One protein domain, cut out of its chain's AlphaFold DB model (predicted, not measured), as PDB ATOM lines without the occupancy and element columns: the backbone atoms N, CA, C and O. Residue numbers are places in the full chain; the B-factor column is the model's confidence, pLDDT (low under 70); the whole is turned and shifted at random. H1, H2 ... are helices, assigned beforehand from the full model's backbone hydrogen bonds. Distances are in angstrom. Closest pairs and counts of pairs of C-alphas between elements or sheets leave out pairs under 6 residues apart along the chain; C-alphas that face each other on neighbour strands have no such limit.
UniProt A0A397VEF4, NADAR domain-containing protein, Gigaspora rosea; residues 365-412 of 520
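AT A GLANCE: This is residues 365 to 412 of the 520 residues of the protein "NADAR domain-containing protein" of Gigaspora rosea (UniProt A0A397VEF4). Three short helices, H1, H2 and H3, pack together as a small up-and-down bundle, their centres making a triangle and each helix touching the other two. Residues 365 to 371 lead in as a tail at one end of this body, and residues 406 to 412 run on past H3 towards the other end; these two ends make the length. The printed part has 48 residues with three named helices, in the order H1, H2, H3, and no named strand; its class is all helix. It is compact, with a radius of gyration of the C-alphas of 10.3 A, and its C-alphas span 37 by 17 by 15 A.

HOW THE PARTS SIT: Start from residue 365 and read on to H1, residues 372 to 378; a tight link of 5 residues then takes you to H2, residues 384 to 391. H1 and H2 form a helical hairpin: they touch, and their closest C-alphas, those of Ala 378 and Arg 387, are 4.6 A apart. Their lines stand at a shallow tilt of 24 degrees, and they run opposite ways. After a tight link of 4 residues comes H3, residues 396 to 405, which makes a second helical hairpin with H2. Here the closest C-alphas are those of Ile 390 and Ala 399, 4.9 A apart; the two helices run opposite ways at a tilt of 37 degrees, only just steep. Look at Ala 399 again for H1 and H3, which touch: its C-alpha and that of Lys 374 are their closest, at 5.5 A. H1 and H3 run the same way at a shallow tilt of 23 degrees. In the backbones of H1, H2 and H3, every O i to N i+4 pair is within hydrogen-bond range.

IN THESE COORDINATES: Find C-alpha 372 at (152.939, 273.590, 199.116); from there H1 runs 9.9 A to C-alpha 378. Then find C-alpha 384 at (160.610, 277.047, 183.089), where H2 begins; it runs 10.6 A to C-alpha 391. H3, the longest helix with 10 residues, runs 14.4 A from C-alpha 396 to C-alpha 405 at (149.872, 264.954, 182.540).

THE WHOLE: The C-alphas of Asn 365 and Cys 412, the first and last printed residues, are the two farthest apart, at 37.6 A. The printed part has no cut, and both links between helices are tight. In the B-factor column you will find a mean pLDDT of 81.3 for the printed part of this model; residues 365 to 371 are under 70.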
ATOM      1  N   ASN A 365     142.129 286.076 204.274       30.25
ATOM      2  CA  ASN A 365     141.907 286.342 202.849       30.25
ATOM      3  C   ASN A 365     142.722 285.361 201.982       30.25
ATOM      4  O   ASN A 365     143.938 285.258 202.131       30.25
ATOM      5  N   GLU A 366     142.060 284.639 201.074       35.62
ATOM      6  CA  GLU A 366     142.650 283.476 200.384       35.62
ATOM      7  C   GLU A 366     143.592 283.798 199.207       35.62
ATOM      8  O   GLU A 366     144.224 282.885 198.678       35.62
ATOM      9  N   LYS A 367     143.671 285.057 198.754       36.19
ATOM     10  CA  LYS A 367     144.136 285.365 197.386       36.19
ATOM     11  C   LYS A 367     145.600 285.018 197.084       36.19
ATOM     12  O   LYS A 367     145.854 284.462 196.021       36.19
ATOM     13  N   ASP A 368     146.530 285.251 198.010       43.34
ATOM     14  CA  ASP A 368     147.977 285.172 197.732       43.34
ATOM     15  C   ASP A 368     148.678 284.039 198.496       43.34
ATOM     16  O   ASP A 368     149.690 284.228 199.172       43.34
ATOM     17  N   LYS A 369     148.122 282.822 198.411       48.62
ATOM     18  CA  LYS A 369     148.682 281.635 199.078       48.62
ATOM     19  C   LYS A 369     149.121 280.551 198.095       48.62
ATOM     20  O   LYS A 369     148.350 279.665 197.716       48.62
ATOM     21  N   LEU A 370     150.404 280.576 197.724       56.16
ATOM     22  CA  LEU A 370     151.050 279.480 197.000       56.16
ATOM     23  C   LEU A 370     151.045 278.217 197.879       56.16
ATOM     24  O   LEU A 370     151.859 278.063 198.786       56.16
ATOM     25  N   SER A 371     150.103 277.307 197.627       68.25
ATOM     26  CA  SER A 371     150.046 276.023 198.335       68.25
ATOM     27  C   SER A 371     151.342 275.230 198.131       68.25
ATOM     28  O   SER A 371     151.868 275.199 197.014       68.25
ATOM     29  N   ILE A 372     151.803 274.531 199.181       78.06
ATOM     30  CA  ILE A 372     152.939 273.590 199.116       78.06
ATOM     31  C   ILE A 372     152.809 272.686 197.893       78.06
ATOM     32  O   ILE A 372     153.773 272.534 197.152       78.06
ATOM     33  N   GLU A 373     151.607 272.172 197.628       81.69
ATOM     34  CA  GLU A 373     151.344 271.297 196.487       81.69
ATOM     35  C   GLU A 373     151.722 271.957 195.152       81.69
ATOM     36  O   GLU A 373     152.419 271.346 194.350       81.69
ATOM     37  N   LYS A 374     151.375 273.234 194.924       83.06
ATOM     38  CA  LYS A 374     151.763 273.950 193.692       83.06
ATOM     39  C   LYS A 374     153.290 274.061 193.569       83.06
ATOM     40  O   LYS A 374     153.837 273.848 192.489       83.06
ATOM     41  N   SER A 375     153.987 274.339 194.674       82.50
ATOM     42  CA  SER A 375     155.454 274.463 194.700       82.50
ATOM     43  C   SER A 375     156.172 273.119 194.494       82.50
ATOM     44  O   SER A 375     157.095 273.030 193.681       82.50
ATOM     45  N   VAL A 376     155.719 272.059 195.170       84.25
ATOM     46  CA  VAL A 376     156.249 270.689 195.050       84.25
ATOM     47  C   VAL A 376     156.000 270.139 193.644       84.25
ATOM     48  O   VAL A 376     156.914 269.603 193.021       84.25
ATOM     49  N   GLN A 377     154.787 270.304 193.107       88.62
ATOM     50  CA  GLN A 377     154.438 269.830 191.765       88.62
ATOM     51  C   GLN A 377     155.198 270.585 190.665       88.62
ATOM     52  O   GLN A 377     155.565 269.967 189.669       88.62
ATOM     53  N   ALA A 378     155.497 271.879 190.841       89.19
ATOM     54  CA  ALA A 378     156.320 272.627 189.889       89.19
ATOM     55  C   ALA A 378     157.778 272.129 189.870       89.19
ATOM     56  O   ALA A 378     158.353 271.935 188.801       89.19
ATOM     57  N   GLN A 379     158.379 271.859 191.034       89.94
ATOM     58  CA  GLN A 379     159.800 271.482 191.152       89.94
ATOM     59  C   GLN A 379     160.157 270.091 190.587       89.94
ATOM     60  O   GLN A 379     161.339 269.754 190.485       89.94
ATOM     61  N   LYS A 380     159.158 269.328 190.125       89.19
ATOM     62  CA  LYS A 380     159.312 268.112 189.305       89.19
ATOM     63  C   LYS A 380     159.929 268.353 187.923       89.19
ATOM     64  O   LYS A 380     160.345 267.386 187.289       89.19
ATOM     65  N   PHE A 381     159.971 269.594 187.436       91.56
ATOM     66  CA  PHE A 381     160.301 269.909 186.043       91.56
ATOM     67  C   PHE A 381     161.395 270.975 185.934       91.56
ATOM     68  O   PHE A 381     161.300 272.031 186.555       91.56
ATOM     69  N   HIS A 382     162.398 270.756 185.078       86.50
ATOM     70  CA  HIS A 382     163.393 271.794 184.765       86.50
ATOM     71  C   HIS A 382     162.790 272.916 183.899       86.50
ATOM     72  O   HIS A 382     163.032 274.099 184.152       86.50
ATOM     73  N   LYS A 383     161.954 272.558 182.910       89.44
ATOM     74  CA  LYS A 383     161.379 273.474 181.908       89.44
ATOM     75  C   LYS A 383     160.614 274.634 182.559       89.44
ATOM     76  O   LYS A 383     159.570 274.422 183.176       89.44
ATOM     77  N   HIS A 384     161.116 275.859 182.389       86.12
ATOM     78  CA  HIS A 384     160.610 277.047 183.089       86.12
ATOM     79  C   HIS A 384     159.111 277.304 182.853       86.12
ATOM     80  O   HIS A 384     158.357 277.454 183.810       86.12
ATOM     81  N   SER A 385     158.646 277.253 181.600       88.81
ATOM     82  CA  SER A 385     157.229 277.494 181.278       88.81
ATOM     83  C   SER A 385     156.272 276.486 181.923       88.81
ATOM     84  O   SER A 385     155.156 276.848 182.292       88.81
ATOM     85  N   LEU A 386     156.705 275.238 182.129       87.75
ATOM     86  CA  LEU A 386     155.914 274.231 182.836       87.75
ATOM     87  C   LEU A 386     155.896 274.490 184.352       87.75
ATOM     88  O   LEU A 386     154.838 274.358 184.966       87.75
ATOM     89  N   ARG A 387     157.017 274.936 184.945       90.31
ATOM     90  CA  ARG A 387     157.056 275.392 186.349       90.31
ATOM     91  C   ARG A 387     156.063 276.530 186.586       90.31
ATOM     92  O   ARG A 387     155.264 276.444 187.515       90.31
ATOM     93  N   GLU A 388     156.052 277.533 185.710       88.69
ATOM     94  CA  GLU A 388     155.108 278.655 185.782       88.69
ATOM     95  C   GLU A 388     153.655 278.232 185.569       88.69
ATOM     96  O   GLU A 388     152.781 278.633 186.333       88.69
ATOM     97  N   THR A 389     153.380 277.349 184.608       88.81
ATOM     98  CA  THR A 389     152.018 276.828 184.381       88.81
ATOM     99  C   THR A 389     151.466 276.114 185.626       88.81
ATOM    100  O   THR A 389     150.273 276.188 185.910       88.81
ATOM    101  N   ILE A 390     152.327 275.444 186.404       89.50
ATOM    102  CA  ILE A 390     151.935 274.720 187.624       89.50
ATOM    103  C   ILE A 390     151.834 275.655 188.843       89.50
ATOM    104  O   ILE A 390     150.920 275.495 189.653       89.50
ATOM    105  N   ARG A 391     152.721 276.654 188.967       85.56
ATOM    106  CA  ARG A 391     152.646 277.706 190.002       85.56
ATOM    107  C   ARG A 391     151.357 278.525 189.874       85.56
ATOM    108  O   ARG A 391     150.652 278.712 190.864       85.56
ATOM    109  N   ASN A 392     151.031 278.927 188.646       85.56
ATOM    110  CA  ASN A 392     149.892 279.785 188.309       85.56
ATOM    111  C   ASN A 392     148.576 279.009 188.083       85.56
ATOM    112  O   ASN A 392     147.545 279.610 187.779       85.56
ATOM    113  N   ALA A 393     148.573 277.684 188.275       87.00
ATOM    114  CA  ALA A 393     147.349 276.889 188.344       87.00
ATOM    115  C   ALA A 393     146.422 277.429 189.447       87.00
ATOM    116  O   ALA A 393     146.884 277.819 190.522       87.00
ATOM    117  N   ARG A 394     145.104 277.429 189.229       82.75
ATOM    118  CA  ARG A 394     144.122 278.038 190.140       82.75
ATOM    119  C   ARG A 394     144.078 277.266 191.458       82.75
ATOM    120  O   ARG A 394     144.224 277.857 192.527       82.75
ATOM    121  N   SER A 395     144.008 275.935 191.393       80.88
ATOM    122  CA  SER A 395     143.950 275.057 192.577       80.88
ATOM    123  C   SER A 395     145.161 274.124 192.731       80.88
ATOM    124  O   SER A 395     145.882 273.832 191.781       80.88
ATOM    125  N   ALA A 396     145.362 273.599 193.946       83.62
ATOM    126  CA  ALA A 396     146.353 272.553 194.220       83.62
ATOM    127  C   ALA A 396     146.081 271.258 193.421       83.62
ATOM    128  O   ALA A 396     147.001 270.643 192.888       83.62
ATOM    129  N   ARG A 397     144.802 270.882 193.270       84.69
ATOM    130  CA  ARG A 397     144.380 269.708 192.487       84.69
ATOM    131  C   ARG A 397     144.657 269.882 190.991       84.69
ATOM    132  O   ARG A 397     145.021 268.925 190.318       84.69
ATOM    133  N   GLU A 398     144.521 271.100 190.476       86.75
ATOM    134  CA  GLU A 398     144.860 271.440 189.092       86.75
ATOM    135  C   GLU A 398     146.374 271.382 188.850       86.75
ATOM    136  O   GLU A 398     146.799 270.750 187.886       86.75
ATOM    137  N   ALA A 399     147.192 271.920 189.765       87.94
ATOM    138  CA  ALA A 399     148.651 271.778 189.727       87.94
ATOM    139  C   ALA A 399     149.094 270.301 189.681       87.94
ATOM    140  O   ALA A 399     149.911 269.928 188.837       87.94
ATOM    141  N   PHE A 400     148.494 269.441 190.513       87.44
ATOM    142  CA  PHE A 400     148.704 267.988 190.478       87.44
ATOM    143  C   PHE A 400     148.315 267.364 189.124       87.44
ATOM    144  O   PHE A 400     149.055 266.536 188.591       87.44
ATOM    145  N   ILE A 401     147.180 267.761 188.537       89.81
ATOM    146  CA  ILE A 401     146.720 267.258 187.228       89.81
ATOM    147  C   ILE A 401     147.664 267.696 186.098       89.81
ATOM    148  O   ILE A 401     148.020 266.871 185.256       89.81
ATOM    149  N   ILE A 402     148.096 268.962 186.079       89.81
ATOM    150  CA  ILE A 402     149.037 269.494 185.079       89.81
ATOM    151  C   ILE A 402     150.380 268.766 185.182       89.81
ATOM    152  O   ILE A 402     150.892 268.292 184.167       89.81
ATOM    153  N   ALA A 403     150.914 268.602 186.395       91.19
ATOM    154  CA  ALA A 403     152.145 267.855 186.625       91.19
ATOM    155  C   ALA A 403     152.016 266.390 186.178       91.19
ATOM    156  O   ALA A 403     152.826 265.919 185.383       91.19
ATOM    157  N   ARG A 404     150.959 265.681 186.600       90.44
ATOM    158  CA  ARG A 404     150.744 264.265 186.251       90.44
ATOM    159  C   ARG A 404     150.594 264.040 184.742       90.44
ATOM    160  O   ARG A 404     151.103 263.045 184.234       90.44
ATOM    161  N   ARG A 405     149.954 264.969 184.018       93.06
ATOM    162  CA  ARG A 405     149.872 264.954 182.540       93.06
ATOM    163  C   ARG A 405     151.230 265.141 181.857       93.06
ATOM    164  O   ARG A 405     151.418 264.638 180.759       93.06
ATOM    165  N   ASN A 406     152.170 265.831 182.501       91.31
ATOM    166  CA  ASN A 406     153.504 266.117 181.971       91.31
ATOM    167  C   ASN A 406     154.600 265.190 182.527       91.31
ATOM    168  O   ASN A 406     155.778 265.484 182.344       91.31
ATOM    169  N   ASN A 407     154.250 264.071 183.177       89.00
ATOM    170  CA  ASN A 407     155.196 263.154 183.832       89.00
ATOM    171  C   ASN A 407     156.365 262.674 182.940       89.00
ATOM    172  O   ASN A 407     157.419 262.351 183.476       89.00
ATOM    173  N   CYS A 408     156.222 262.654 181.611       87.75
ATOM    174  CA  CYS A 408     157.311 262.367 180.665       87.75
ATOM    175  C   CYS A 408     158.466 263.392 180.696       87.75
ATOM    176  O   CYS A 408     159.580 263.063 180.310       87.75
ATOM    177  N   HIS A 409     158.220 264.607 181.189       89.12
ATOM    178  CA  HIS A 409     159.226 265.653 181.404       89.12
ATOM    179  C   HIS A 409     159.734 265.708 182.860       89.12
ATOM    180  O   HIS A 409     160.463 266.638 183.217       89.12
ATOM    181  N   LYS A 410     159.310 264.774 183.729       90.25
ATOM    182  CA  LYS A 410     159.731 264.728 185.136       90.25
ATOM    183  C   LYS A 410     161.243 264.508 185.198       90.25
ATOM    184  O   LYS A 410     161.760 263.595 184.561       90.25
ATOM    185  N   ARG A 411     161.935 265.325 185.992       89.12
ATOM    186  CA  ARG A 411     163.379 265.206 186.237       89.12
ATOM    187  C   ARG A 411     163.762 263.810 186.740       89.12
ATOM    188  O   ARG A 411     163.048 263.231 187.564       89.12
ATOM    189  N   CYS A 412     164.884 263.290 186.249       86.44
ATOM    190  CA  CYS A 412     165.374 261.945 186.554       86.44
ATOM    191  C   CYS A 412     165.666 261.746 188.050       86.44
ATOM    192  O   CYS A 412     165.308 260.718 188.620       86.44
TER     193      CYS A 412